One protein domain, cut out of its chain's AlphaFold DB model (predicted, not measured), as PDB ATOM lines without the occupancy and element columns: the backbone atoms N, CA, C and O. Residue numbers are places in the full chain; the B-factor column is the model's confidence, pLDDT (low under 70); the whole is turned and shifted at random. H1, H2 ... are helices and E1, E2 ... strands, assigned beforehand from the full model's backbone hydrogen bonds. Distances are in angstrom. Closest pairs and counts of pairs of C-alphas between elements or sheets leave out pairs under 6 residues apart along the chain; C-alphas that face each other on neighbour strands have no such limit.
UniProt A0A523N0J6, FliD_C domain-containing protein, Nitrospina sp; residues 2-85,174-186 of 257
ATOM      1  N   ASP A   2       3.593 -15.695  30.871       54.91
ATOM      2  CA  ASP A   2       2.928 -16.990  30.643       54.91
ATOM      3  C   ASP A   2       1.554 -17.152  31.297       54.91
ATOM      4  O   ASP A   2       0.611 -17.554  30.626       54.91
ATOM      5  N   ASP A   3       1.369 -16.757  32.558       57.97
ATOM      6  CA  ASP A   3       0.058 -16.894  33.219       57.97
ATOM      7  C   ASP A   3      -1.066 -16.088  32.530       57.97
ATOM      8  O   ASP A   3      -2.237 -16.444  32.606       57.97
ATOM      9  N   ASN A   4      -0.723 -15.005  31.821       57.16
ATOM     10  CA  ASN A   4      -1.693 -14.166  31.110       57.16
ATOM     11  C   ASN A   4      -1.841 -14.529  29.626       57.16
ATOM     12  O   ASN A   4      -2.794 -14.060  29.005       57.16
ATOM     13  N   THR A   5      -0.931 -15.318  29.047       50.34
ATOM     14  CA  THR A   5      -0.930 -15.715  27.625       50.34
ATOM     15  C   THR A   5      -1.150 -17.206  27.400       50.34
ATOM     16  O   THR A   5      -1.296 -17.617  26.247       50.34
ATOM     17  N   SER A   6      -1.195 -18.008  28.465       53.34
ATOM     18  CA  SER A   6      -1.408 -19.452  28.413       53.34
ATOM     19  C   SER A   6      -2.891 -19.827  28.351       53.34
ATOM     20  O   SER A   6      -3.789 -19.069  28.735       53.34
ATOM     21  N   PHE A   7      -3.137 -21.010  27.789       46.41
ATOM     22  CA  PHE A   7      -4.422 -21.693  27.832       46.41
ATOM     23  C   PHE A   7      -4.293 -22.853  28.800       46.41
ATOM     24  O   PHE A   7      -3.496 -23.764  28.564       46.41
ATOM     25  N   ASP A   8      -5.082 -22.823  29.863       56.28
ATOM     26  CA  ASP A   8      -5.190 -23.956  30.761       56.28
ATOM     27  C   ASP A   8      -6.161 -24.975  30.148       56.28
ATOM     28  O   ASP A   8      -7.371 -24.761  30.050       56.28
ATOM     29  N   THR A   9      -5.614 -26.105  29.695       53.44
ATOM     30  CA  THR A   9      -6.382 -27.190  29.067       53.44
ATOM     31  C   THR A   9      -7.301 -27.936  30.039       53.44
ATOM     32  O   THR A   9      -8.170 -28.679  29.585       53.44
ATOM     33  N   GLU A  10      -7.101 -27.782  31.350       58.00
ATOM     34  CA  GLU A  10      -7.833 -28.485  32.406       58.00
ATOM     35  C   GLU A  10      -9.038 -27.666  32.894       58.00
ATOM     36  O   GLU A  10     -10.132 -28.211  33.060       58.00
ATOM     37  N   SER A  11      -8.873 -26.347  33.031       65.62
ATOM     38  CA  SER A  11      -9.966 -25.414  33.351       65.62
ATOM     39  C   SER A  11     -10.683 -24.842  32.118       65.62
ATOM     40  O   SER A  11     -11.781 -24.301  32.252       65.62
ATOM     41  N   LEU A  12     -10.115 -25.000  30.912       50.38
ATOM     42  CA  LEU A  12     -10.538 -24.333  29.668       50.38
ATOM     43  C   LEU A  12     -10.528 -22.797  29.770       50.38
ATOM     44  O   LEU A  12     -11.178 -22.116  28.971       50.38
ATOM     45  N   GLU A  13      -9.795 -22.246  30.737       50.69
ATOM     46  CA  GLU A  13      -9.662 -20.811  30.937       50.69
ATOM     47  C   GLU A  13      -8.450 -20.274  30.168       50.69
ATOM     48  O   GLU A  13      -7.360 -20.847  30.137       50.69
ATOM     49  N   THR A  14      -8.662 -19.149  29.494       48.75
ATOM     50  CA  THR A  14      -7.618 -18.406  28.794       48.75
ATOM     51  C   THR A  14      -7.163 -17.242  29.661       48.75
ATOM     52  O   THR A  14      -8.010 -16.471  30.124       48.75
ATOM     53  N   GLY A  15      -5.850 -17.051  29.816       58.28
ATOM     54  CA  GLY A  15      -5.314 -15.831  30.418       58.28
ATOM     55  C   GLY A  15      -5.829 -14.571  29.703       58.28
ATOM     56  O   GLY A  15      -6.168 -14.607  28.519       58.28
ATOM     57  N   LEU A  16      -5.895 -13.435  30.409       62.00
ATOM     58  CA  LEU A  16      -6.501 -12.185  29.905       62.00
ATOM     59  C   LEU A  16      -5.914 -11.681  28.574       62.00
ATOM     60  O   LEU A  16      -6.555 -10.908  27.865       62.00
ATOM     61  N   LEU A  17      -4.686 -12.086  28.248       62.19
ATOM     62  CA  LEU A  17      -3.953 -11.703  27.042       62.19
ATOM     63  C   LEU A  17      -3.759 -12.886  26.081       62.19
ATOM     64  O   LEU A  17      -3.008 -12.775  25.108       62.19
ATOM     65  N   PHE A  18      -4.437 -14.009  26.316       55.91
ATOM     66  CA  PHE A  18      -4.446 -15.139  25.404       55.91
ATOM     67  C   PHE A  18      -4.910 -14.684  24.021       55.91
ATOM     68  O   PHE A  18      -5.891 -13.958  23.868       55.91
ATOM     69  N   GLY A  19      -4.184 -15.080  22.980       60.84
ATOM     70  CA  GLY A  19      -4.529 -14.656  21.627       60.84
ATOM     71  C   GLY A  19      -3.991 -13.271  21.230       60.84
ATOM     72  O   GLY A  19      -3.978 -12.983  20.029       60.84
ATOM     73  N   ASN A  20      -3.486 -12.458  22.168       68.38
ATOM     74  CA  ASN A  20      -3.006 -11.107  21.882       68.38
ATOM     75  C   ASN A  20      -1.762 -11.136  20.976       68.38
ATOM     76  O   ASN A  20      -0.711 -11.685  21.312       68.38
ATOM     77  N   SER A  21      -1.889 -10.539  19.791       71.00
ATOM     78  CA  SER A  21      -0.830 -10.514  18.782       71.00
ATOM     79  C   SER A  21       0.370  -9.667  19.195       71.00
ATOM     80  O   SER A  21       1.486  -9.990  18.791       71.00
ATOM     81  N   ALA A  22       0.175  -8.625  20.005       71.56
ATOM     82  CA  ALA A  22       1.262  -7.779  20.478       71.56
ATOM     83  C   ALA A  22       2.144  -8.521  21.480       71.56
ATOM     84  O   ALA A  22       3.363  -8.489  21.334       71.56
ATOM     85  N   VAL A  23       1.555  -9.270  22.420       75.12
ATOM     86  CA  VAL A  23       2.340 -10.054  23.390       75.12
ATOM     87  C   VAL A  23       3.149 -11.151  22.694       75.12
ATOM     88  O   VAL A  23       4.359 -11.221  22.886       75.12
ATOM     89  N   ARG A  24       2.537 -11.909  21.770       77.00
ATOM     90  CA  ARG A  24       3.276 -12.889  20.949       77.00
ATOM     91  C   ARG A  24       4.378 -12.251  20.103       77.00
ATOM     92  O   ARG A  24       5.429 -12.852  19.898       77.00
ATOM     93  N   SER A  25       4.139 -11.046  19.582       78.19
ATOM     94  CA  SER A  25       5.150 -10.323  18.804       78.19
ATOM     95  C   SER A  25       6.331  -9.923  19.681       78.19
ATOM     96  O   SER A  25       7.470 -10.089  19.257       78.19
ATOM     97  N   ILE A  26       6.069  -9.441  20.899       81.62
ATOM     98  CA  ILE A  26       7.094  -9.114  21.897       81.62
ATOM     99  C   ILE A  26       7.907 -10.363  22.243       81.62
ATOM    100  O   ILE A  26       9.126 -10.340  22.123       81.62
ATOM    101  N   GLU A  27       7.252 -11.471  22.594       80.69
ATOM    102  CA  GLU A  27       7.925 -12.738  22.911       80.69
ATOM    103  C   GLU A  27       8.797 -13.231  21.750       80.69
ATOM    104  O   GLU A  27       9.949 -13.611  21.955       80.69
ATOM    105  N   SER A  28       8.290 -13.167  20.514       84.56
ATOM    106  CA  SER A  28       9.055 -13.546  19.322       84.56
ATOM    107  C   SER A  28      10.264 -12.639  19.088       84.56
ATOM    108  O   SER A  28      11.310 -13.137  18.678       84.56
ATOM    109  N   ARG A  29      10.136 -11.327  19.323       84.81
ATOM    110  CA  ARG A  29      11.222 -10.344  19.167       84.81
ATOM    111  C   ARG A  29      12.303 -10.541  20.226       84.81
ATOM    112  O   ARG A  29      13.476 -10.644  19.886       84.81
ATOM    113  N   LEU A  30      11.907 -10.690  21.490       85.25
ATOM    114  CA  LEU A  30      12.825 -10.959  22.599       85.25
ATOM    115  C   LEU A  30      13.567 -12.285  22.408       85.25
ATOM    116  O   LEU A  30      14.784 -12.341  22.574       85.25
ATOM    117  N   ARG A  31      12.858 -13.339  21.989       86.12
ATOM    118  CA  ARG A  31      13.479 -14.628  21.664       86.12
ATOM    119  C   ARG A  31      14.470 -14.493  20.514       86.12
ATOM    120  O   ARG A  31      15.575 -15.006  20.628       86.12
ATOM    121  N   ALA A  32      14.104 -13.775  19.450       87.94
ATOM    122  CA  ALA A  32      14.975 -13.567  18.296       87.94
ATOM    123  C   ALA A  32      16.288 -12.863  18.665       87.94
ATOM    124  O   ALA A  32      17.319 -13.217  18.106       87.94
ATOM    125  N   ILE A  33      16.272 -11.933  19.623       86.75
ATOM    126  CA  ILE A  33      17.484 -11.263  20.122       86.75
ATOM    127  C   ILE A  33      18.401 -12.245  20.860       86.75
ATOM    128  O   ILE A  33      19.615 -12.206  20.695       86.75
ATOM    129  N   ILE A  34      17.832 -13.158  21.648       85.12
ATOM    130  CA  ILE A  34      18.615 -14.107  22.451       85.12
ATOM    131  C   ILE A  34      19.159 -15.261  21.600       85.12
ATOM    132  O   ILE A  34      20.276 -15.725  21.814       85.12
ATOM    133  N   THR A  35      18.378 -15.734  20.628       86.25
ATOM    134  CA  THR A  35      18.790 -16.808  19.709       86.25
ATOM    135  C   THR A  35      19.538 -16.293  18.481       86.25
ATOM    136  O   THR A  35      20.044 -17.089  17.690       86.25
ATOM    137  N   GLY A  36      19.529 -14.978  18.275       84.94
ATOM    138  CA  GLY A  36      20.115 -14.313  17.126       84.94
ATOM    139  C   GLY A  36      21.636 -14.294  17.175       84.94
ATOM    140  O   GLY A  36      22.260 -14.497  18.216       84.94
ATOM    141  N   GLN A  37      22.225 -14.042  16.011       86.81
ATOM    142  CA  GLN A  37      23.652 -13.788  15.895       86.81
ATOM    143  C   GLN A  37      23.960 -12.375  16.401       86.81
ATOM    144  O   GLN A  37      23.279 -11.411  16.043       86.81
ATOM    145  N   VAL A  38      25.016 -12.238  17.195       83.81
ATOM    146  CA  VAL A  38      25.589 -10.947  17.567       83.81
ATOM    147  C   VAL A  38      26.461 -10.470  16.412       83.81
ATOM    148  O   VAL A  38      27.615 -10.867  16.259       83.81
ATOM    149  N   THR A  39      25.885  -9.629  15.557       77.38
ATOM    150  CA  THR A  39      26.579  -9.085  14.388       77.38
ATOM    151  C   THR A  39      27.758  -8.203  14.809       77.38
ATOM    152  O   THR A  39      27.648  -7.405  15.743       77.38
ATOM    153  N   GLY A  40      28.879  -8.329  14.092       72.56
ATOM    154  CA  GLY A  40      30.085  -7.528  14.317       72.56
ATOM    155  C   GLY A  40      30.971  -8.013  15.467       72.56
ATOM    156  O   GLY A  40      31.968  -7.361  15.763       72.56
ATOM    157  N   ALA A  41      30.636  -9.139  16.106       73.12
ATOM    158  CA  ALA A  41      31.564  -9.834  16.991       73.12
ATOM    159  C   ALA A  41      32.775 -10.317  16.176       73.12
ATOM    160  O   ALA A  41      32.622 -10.956  15.138       73.12
ATOM    161  N   THR A  42      33.978  -9.982  16.635       69.75
ATOM    162  CA  THR A  42      35.243 -10.391  16.001       69.75
ATOM    163  C   THR A  42      35.904 -11.563  16.730       69.75
ATOM    164  O   THR A  42      36.933 -12.071  16.281       69.75
ATOM    165  N   GLY A  43      35.318 -11.979  17.856       73.31
ATOM    166  CA  GLY A  43      35.763 -13.105  18.670       73.31
ATOM    167  C   GLY A  43      35.340 -14.473  18.134       73.31
ATOM    168  O   GLY A  43      34.763 -14.619  17.058       73.31
ATOM    169  N   THR A  44      35.622 -15.504  18.928       80.44
ATOM    170  CA  THR A  44      35.345 -16.912  18.568       80.44
ATOM    171  C   THR A  44      33.850 -17.252  18.587       80.44
ATOM    172  O   THR A  44      33.419 -18.252  18.008       80.44
ATOM    173  N   PHE A  45      33.060 -16.433  19.280       86.75
ATOM    174  CA  PHE A  45      31.648 -16.671  19.529       86.75
ATOM    175  C   PHE A  45      30.799 -15.567  18.908       86.75
ATOM    176  O   PHE A  45      31.065 -14.382  19.091       86.75
ATOM    177  N   GLU A  46      29.736 -15.977  18.232       87.88
ATOM    178  CA  GLU A  46      28.762 -15.099  17.581       87.88
ATOM    179  C   GLU A  46      27.337 -15.345  18.107       87.88
ATOM    180  O   GLU A  46      26.432 -14.563  17.835       87.88
ATOM    181  N   PHE A  47      27.118 -16.421  18.872       90.00
ATOM    182  CA  PHE A  47      25.814 -16.796  19.416       90.00
ATOM    183  C   PHE A  47      25.902 -17.090  20.914       90.00
ATOM    184  O   PHE A  47      26.829 -17.757  21.375       90.00
ATOM    185  N   LEU A  48      24.870 -16.704  21.672       89.75
ATOM    186  CA  LEU A  48      24.762 -17.043  23.097       89.75
ATOM    187  C   LEU A  48      24.708 -18.559  23.355       89.75
ATOM    188  O   LEU A  48      25.208 -19.045  24.371       89.75
ATOM    189  N   SER A  49      24.182 -19.330  22.403       91.38
ATOM    190  CA  SER A  49      24.147 -20.793  22.489       91.38
ATOM    191  C   SER A  49      25.537 -21.431  22.489       91.38
ATOM    192  O   SER A  49      25.717 -22.477  23.109       91.38
ATOM    193  N   GLN A  50      26.536 -20.799  21.859       91.06
ATOM    194  CA  GLN A  50      27.916 -21.300  21.831       91.06
ATOM    195  C   GLN A  50      28.608 -21.185  23.192       91.06
ATOM    196  O   GLN A  50      29.516 -21.959  23.479       91.06
ATOM    197  N   ILE A  51      28.152 -20.257  24.035       91.81
ATOM    198  CA  ILE A  51      28.657 -20.066  25.400       91.81
ATOM    199  C   ILE A  51      27.769 -20.753  26.448       91.81
ATOM    200  O   ILE A  51      27.888 -20.481  27.639       91.81
ATOM    201  N   GLY A  52      26.864 -21.638  26.017       90.62
ATOM    202  CA  GLY A  52      26.020 -22.429  26.911       90.62
ATOM    203  C   GLY A  52      24.748 -21.731  27.391       90.62
ATOM    204  O   GLY A  52      24.097 -22.245  28.296       90.62
ATOM    205  N   ILE A  53      24.364 -20.589  26.813       92.25
ATOM    206  CA  ILE A  53      23.094 -19.921  27.124       92.25
ATOM    207  C   ILE A  53      22.080 -20.269  26.042       92.25
ATOM    208  O   ILE A  53      22.203 -19.852  24.893       92.25
ATOM    209  N   THR A  54      21.060 -21.035  26.411       90.12
ATOM    210  CA  THR A  54      20.035 -21.502  25.472       90.12
ATOM    211  C   THR A  54      18.638 -21.216  25.996       90.12
ATOM    212  O   THR A  54      18.448 -20.889  27.167       90.12
ATOM    213  N   THR A  55      17.648 -21.316  25.115       87.75
ATOM    214  CA  THR A  55      16.238 -21.189  25.478       87.75
ATOM    215  C   THR A  55      15.581 -22.559  25.402       87.75
ATOM    216  O   THR A  55      15.729 -23.250  24.394       87.75
ATOM    217  N   ASP A  56      14.870 -22.956  26.454       84.69
ATOM    218  CA  ASP A  56      14.129 -24.216  26.480       84.69
ATOM    219  C   ASP A  56      12.801 -24.139  25.694       84.69
ATOM    220  O   ASP A  56      12.462 -23.123  25.070       84.69
ATOM    221  N   ALA A  57      12.065 -25.256  25.686       77.44
ATOM    222  CA  ALA A  57      10.781 -25.380  24.998       77.44
ATOM    223  C   ALA A  57       9.700 -24.454  25.580       77.44
ATOM    224  O   ALA A  57       8.818 -24.020  24.839       77.44
ATOM    225  N   ASP A  58       9.810 -24.122  26.865       77.69
ATOM    226  CA  ASP A  58       8.886 -23.244  27.580       77.69
ATOM    227  C   ASP A  58       9.264 -21.760  27.398       77.69
ATOM    228  O   ASP A  58       8.474 -20.867  27.680       77.69
ATOM    229  N   GLY A  59      10.439 -21.462  26.832       76.56
ATOM    230  CA  GLY A  59      10.911 -20.094  26.620       76.56
ATOM    231  C   GLY A  59      11.802 -19.546  27.730       76.56
ATOM    232  O   GLY A  59      12.188 -18.377  27.660       76.56
ATOM    233  N   LEU A  60      12.164 -20.367  28.712       84.25
ATOM    234  CA  LEU A  60      13.080 -20.005  29.780       84.25
ATOM    235  C   LEU A  60      14.534 -20.074  29.314       84.25
ATOM    236  O   LEU A  60      14.930 -20.919  28.508       84.25
ATOM    237  N   LEU A  61      15.354 -19.172  29.856       88.69
ATOM    238  CA  LEU A  61      16.795 -19.211  29.648       88.69
ATOM    239  C   LEU A  61      17.438 -20.211  30.592       88.69
ATOM    240  O   LEU A  61      17.306 -20.120  31.812       88.69
ATOM    241  N   THR A  62      18.184 -21.131  30.000       91.56
ATOM    242  CA  THR A  62      18.990 -22.116  30.705       91.56
ATOM    243  C   THR A  62      20.459 -21.839  30.434       91.56
ATOM    244  O   THR A  62      20.846 -21.442  29.331       91.56
ATOM    245  N   ILE A  63      21.276 -22.000  31.472       93.25
ATOM    246  CA  ILE A  63      22.711 -21.735  31.421       93.25
ATOM    247  C   ILE A  63      23.444 -23.025  31.761       93.25
ATOM    248  O   ILE A  63      23.326 -23.544  32.875       93.25
ATOM    249  N   ASP A  64      24.235 -23.516  30.817       94.88
ATOM    250  CA  ASP A  64      25.210 -24.565  31.062       94.88
ATOM    251  C   ASP A  64      26.483 -23.948  31.658       94.88
ATOM    252  O   ASP A  64      27.317 -23.364  30.963       94.88
ATOM    253  N   SER A  65      26.633 -24.079  32.978       93.75
ATOM    254  CA  SER A  65      27.784 -23.532  33.709       93.75
ATOM    255  C   SER A  65      29.137 -24.101  33.268       93.75
ATOM    256  O   SER A  65      30.150 -23.419  33.425       93.75
ATOM    257  N   THR A  66      29.174 -25.321  32.722       95.69
ATOM    258  CA  THR A  66      30.420 -25.943  32.257       95.69
ATOM    259  C   THR A  66      30.859 -25.345  30.930       95.69
ATOM    260  O   THR A  66      31.975 -24.839  30.845       95.69
ATOM    261  N   ILE A  67      29.951 -25.271  29.954       94.75
ATOM    262  CA  ILE A  67      30.231 -24.649  28.651       94.75
ATOM    263  C   ILE A  67      30.577 -23.168  28.828       94.75
ATOM    264  O   ILE A  67      31.536 -22.681  28.233       94.75
ATOM    265  N   LEU A  68      29.839 -22.458  29.687       94.06
ATOM    266  CA  LEU A  68      30.112 -21.053  29.967       94.06
ATOM    267  C   LEU A  68      31.508 -20.857  30.575       94.06
ATOM    268  O   LEU A  68      32.233 -19.951  30.171       94.06
ATOM    269  N   SER A  69      31.913 -21.712  31.520       94.19
ATOM    270  CA  SER A  69      33.240 -21.623  32.145       94.19
ATOM    271  C   SER A  69      34.367 -21.871  31.140       94.19
ATOM    272  O   SER A  69      35.361 -21.142  31.145       94.19
ATOM    273  N   ASP A  70      34.196 -22.846  30.247       95.00
ATOM    274  CA  ASP A  70      35.162 -23.151  29.188       95.00
ATOM    275  C   ASP A  70      35.260 -22.010  28.162       95.00
ATOM    276  O   ASP A  70      36.359 -21.642  27.733       95.00
ATOM    277  N   ALA A  71      34.127 -21.395  27.810       93.06
ATOM    278  CA  ALA A  71      34.083 -20.238  26.921       93.06
ATOM    279  C   ALA A  71      34.807 -19.023  27.526       93.06
ATOM    280  O   ALA A  71      35.642 -18.417  26.854       93.06
ATOM    281  N   LEU A  72      34.563 -18.712  28.809       92.94
ATOM    282  CA  LEU A  72      35.269 -17.636  29.519       92.94
ATOM    283  C   LEU A  72      36.779 -17.885  29.622       92.94
ATOM    284  O   LEU A  72      37.555 -16.932  29.592       92.94
ATOM    285  N   ALA A  73      37.202 -19.143  29.770       94.12
ATOM    286  CA  ALA A  73      38.620 -19.492  29.816       94.12
ATOM    287  C   ALA A  73      39.301 -19.376  28.442       94.12
ATOM    288  O   ALA A  73      40.500 -19.104  28.377       94.12
ATOM    289  N   THR A  74      38.547 -19.590  27.362       92.81
ATOM    290  CA  THR A  74      39.055 -19.580  25.985       92.81
ATOM    291  C   THR A  74      39.165 -18.163  25.425       92.81
ATOM    292  O   THR A  74      40.210 -17.800  24.890       92.81
ATOM    293  N   ASP A  75      38.099 -17.369  25.540       89.50
ATOM    294  CA  ASP A  75      38.006 -16.039  24.933       89.50
ATOM    295  C   ASP A  75      37.089 -15.127  25.775       89.50
ATOM    296  O   ASP A  75      35.909 -14.944  25.457       89.50
ATOM    297  N   PRO A  76      37.596 -14.565  26.890       89.62
ATOM    298  CA  PRO A  76      36.791 -13.727  27.777       89.62
ATOM    299  C   PRO A  76      36.318 -12.434  27.096       89.62
ATOM    300  O   PRO A  76      35.248 -11.922  27.434       89.62
ATOM    301  N   GLU A  77      37.083 -11.908  26.133       86.31
ATOM    302  CA  GLU A  77      36.695 -10.721  25.368       86.31
ATOM    303  C   GLU A  77      35.560 -11.042  24.393       86.31
ATOM    304  O   GLU A  77      34.569 -10.313  24.371       86.31
ATOM    305  N   GLY A  78      35.639 -12.160  23.665       87.38
ATOM    306  CA  GLY A  78      34.561 -12.637  22.798       87.38
ATOM    307  C   GLY A  78      33.264 -12.894  23.568       87.38
ATOM    308  O   GLY A  78      32.198 -12.459  23.137       87.38
ATOM    309  N   VAL A  79      33.341 -13.502  24.759       89.50
ATOM    310  CA  VAL A  79      32.165 -13.650  25.638       89.50
ATOM    311  C   VAL A  79      31.603 -12.281  26.032       89.50
ATOM    312  O   VAL A  79      30.396 -12.075  25.960       89.50
ATOM    313  N   SER A  80      32.455 -11.323  26.414       88.19
ATOM    314  CA  SER A  80      32.020  -9.965  26.768       88.19
ATOM    315  C   SER A  80      31.323  -9.253  25.600       88.19
ATOM    316  O   SER A  80      30.299  -8.605  25.820       88.19
ATOM    317  N   GLN A  81      31.830  -9.400  24.370       87.62
ATOM    318  CA  GLN A  81      31.242  -8.814  23.156       87.62
ATOM    319  C   GLN A  81      29.835  -9.348  22.849       87.62
ATOM    320  O   GLN A  81      29.009  -8.622  22.297       87.62
ATOM    321  N   LEU A  82      29.516 -10.586  23.249       89.31
ATOM    322  CA  LEU A  82      28.160 -11.119  23.088       89.31
ATOM    323  C   LEU A  82      27.129 -10.375  23.943       89.31
ATOM    324  O   LEU A  82      25.969 -10.260  23.549       89.31
ATOM    325  N   PHE A  83      27.524  -9.856  25.106       89.00
ATOM    326  CA  PHE A  83      26.604  -9.159  26.011       89.00
ATOM    327  C   PHE A  83      26.653  -7.647  25.849       89.00
ATOM    328  O   PHE A  83      25.606  -7.001  25.849       89.00
ATOM    329  N   ILE A  84      27.856  -7.092  25.732       88.19
ATOM    330  CA  ILE A  84      28.116  -5.656  25.752       88.19
ATOM    331  C   ILE A  84      28.598  -5.233  24.372       88.19
ATOM    332  O   ILE A  84      29.515  -5.825  23.812       88.19
ATOM    333  N   SER A  85      28.005  -4.166  23.849       88.75
ATOM    334  CA  SER A  85      28.457  -3.564  22.601       88.75
ATOM    335  C   SER A  85      29.836  -2.944  22.749       88.75
ATOM    336  O   SER A  85      30.091  -2.185  23.688       88.75
ATOM    337  N   LEU A 174      18.540  -5.742  23.077       86.88
ATOM    338  CA  LEU A 174      17.397  -5.798  23.980       86.88
ATOM    339  C   LEU A 174      16.930  -4.395  24.376       86.88
ATOM    340  O   LEU A 174      15.737  -4.114  24.325       86.88
ATOM    341  N   ASN A 175      17.849  -3.505  24.747       86.94
ATOM    342  CA  ASN A 175      17.515  -2.141  25.141       86.94
ATOM    343  C   ASN A 175      16.855  -1.351  23.995       86.94
ATOM    344  O   ASN A 175      15.847  -0.678  24.209       86.94
ATOM    345  N   ARG A 176      17.368  -1.479  22.765       86.75
ATOM    346  CA  ARG A 176      16.758  -0.874  21.570       86.75
ATOM    347  C   ARG A 176      15.367  -1.420  21.312       86.75
ATOM    348  O   ARG A 176      14.442  -0.642  21.094       86.75
ATOM    349  N   GLU A 177      15.209  -2.735  21.379       83.81
ATOM    350  CA  GLU A 177      13.917  -3.361  21.135       83.81
ATOM    351  C   GLU A 177      12.899  -2.974  22.207       83.81
ATOM    352  O   GLU A 177      11.781  -2.595  21.877       83.81
ATOM    353  N   LEU A 178      13.285  -2.964  23.484       82.31
ATOM    354  CA  LEU A 178      12.435  -2.467  24.566       82.31
ATOM    355  C   LEU A 178      12.044  -1.003  24.344       82.31
ATOM    356  O   LEU A 178      10.886  -0.648  24.560       82.31
ATOM    357  N   SER A 179      12.966  -0.170  23.858       82.44
ATOM    358  CA  SER A 179      12.660   1.218  23.511       82.44
ATOM    359  C   SER A 179      11.637   1.326  22.376       82.44
ATOM    360  O   SER A 179      10.788   2.207  22.433       82.44
ATOM    361  N   VAL A 180      11.691   0.451  21.367       79.12
ATOM    362  CA  VAL A 180      10.711   0.406  20.264       79.12
ATOM    363  C   VAL A 180       9.362  -0.133  20.743       79.12
ATOM    364  O   VAL A 180       8.308   0.382  20.376       79.12
ATOM    365  N   LEU A 181       9.375  -1.168  21.581       75.44
ATOM    366  CA  LEU A 181       8.166  -1.795  22.114       75.44
ATOM    367  C   LEU A 181       7.387  -0.859  23.043       75.44
ATOM    368  O   LEU A 181       6.155  -0.873  23.026       75.44
ATOM    369  N   VAL A 182       8.103  -0.061  23.838       75.81
ATOM    370  CA  VAL A 182       7.544   0.920  24.782       75.81
ATOM    371  C   VAL A 182       7.385   2.298  24.130       75.81
ATOM    372  O   VAL A 182       6.935   3.237  24.787       75.81
ATOM    373  N   ASP A 183       7.707   2.442  22.841       75.56
ATOM    374  CA  ASP A 183       7.553   3.721  22.168       75.56
ATOM    375  C   ASP A 183       6.085   4.173  22.224       75.56
ATOM    376  O   ASP A 183       5.154   3.527  21.734       75.56
ATOM    377  N   SER A 184       5.889   5.305  22.894       60.09
ATOM    378  CA  SER A 184       4.594   5.954  23.068       60.09
ATOM    379  C   SER A 184       4.094   6.632  21.791       60.09
ATOM    380  O   SER A 184       2.937   7.053  21.736       60.09
ATOM    381  N   THR A 185       4.936   6.754  20.757       56.22
ATOM    382  CA  THR A 185       4.470   7.191  19.443       56.22
ATOM    383  C   THR A 185       3.570   6.116  18.818       56.22
ATOM    384  O   THR A 185       3.676   4.932  19.126       56.22
ATOM    385  N   VAL A 186       2.650   6.519  17.932       49.88
ATOM    386  CA  VAL A 186       1.622   5.663  17.283       49.88
ATOM    387  C   VAL A 186       2.209   4.422  16.567       49.88
ATOM    388  O   VAL A 186       1.473   3.508  16.203       49.88
TER     389      VAL A 186
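AT A GLANCE: This is residues 2 to 85 and 174 to 186 of the 257 residues of the protein "FliD_C domain-containing protein" of Nitrospina sp (UniProt A0A523N0J6). A loose, flat model has the long helix H2 lying along its length, H6 side by side with it, and at H2's last residues a head in which H3, the small hairpin E1 and E2, and a V of H4 and H5 are gathered. At the other end of H2 the small helix H1 and a loop make a thin arm, of which residues 8 to 13 stick out. The printed part has 97 residues with six named helices and two named strands, in the order H1 H2 H3 E1 E2 H4 H5 H6, and its class is mostly helix. The sheet, E1 - E2, is antiparallel. The radius of gyration of the C-alphas is 17.0 A, and they span 50 by 38 by 13 A.

IN THESE COORDINATES: H1 is residues 2 to 5, beginning at C-alpha 2 at (2.928, -16.990, 30.643). H2, residues 21 to 35, is the longest helix at 20.6 A and ends at C-alpha 35 at (18.790, -16.808, 19.709). H3 is residues 48 to 51, E1 residues 53 to 55 and E2 residues 61 to 63. H4, residues 65 to 74, measures 14.2 A, and H5, residues 76 to 83, measures 11.3 A. H6, residues 174 to 181, measures 10.2 A and ends at C-alpha 181 at (8.166, -1.795, 22.114).

HOW THE PARTS SIT: H1 and H2 are close but not clearly touching, with the C-alphas of Thr 5 and Val 23 closest at 7.8 A. H2 and H6 touch, closest at the C-alphas of Ile 33 and Leu 174, 6.7 A, with a shallow tilt of 17 degrees, opposite ways. H2 only just touches H3, with 3 pairs of C-alphas within 8 A, by residues 34 to 35 alone; the closest C-alphas are those of Ile 34 and Leu 48, 6.8 A. E1 and E2 form a hairpin, antiparallel at 147 degrees; N 54 and O 62 are 3.0 A apart and N 62 and O 54 are 2.9 A apart, both within hydrogen-bond range. H3 and H4 touch, with the C-alphas of Ile 51 and Leu 68 closest at 4.9 A. H4 and H5 are close but not clearly touching, with the C-alphas of Leu 72 and Val 79 closest at 6.4 A, at a steep tilt of 58 degrees, opposite ways. H5 and H3 are also close but not clearly touching, with the C-alphas of Leu 48 and Leu 82 closest at 6.8 A. H5 and H6 are apart. Each O i to N i+4 pair is within hydrogen-bond range in H2, H4 and H6, and 3 of 4 in H5; H1 and H3 are too short for such a pair.

THE WHOLE: The two C-alphas farthest apart, those of Ser 11 and Thr 42, are 50.7 A apart. Residues 86 to 173 are not printed, and C-alphas 85 and 174 are 11.4 A apart across this cut. The links H1 to H2, with 15 residues, and H2 to H3, with 12, are long. The mean pLDDT of the printed part is 78.8, with residues 2 to 20, 42 and 184 to 186 under 70.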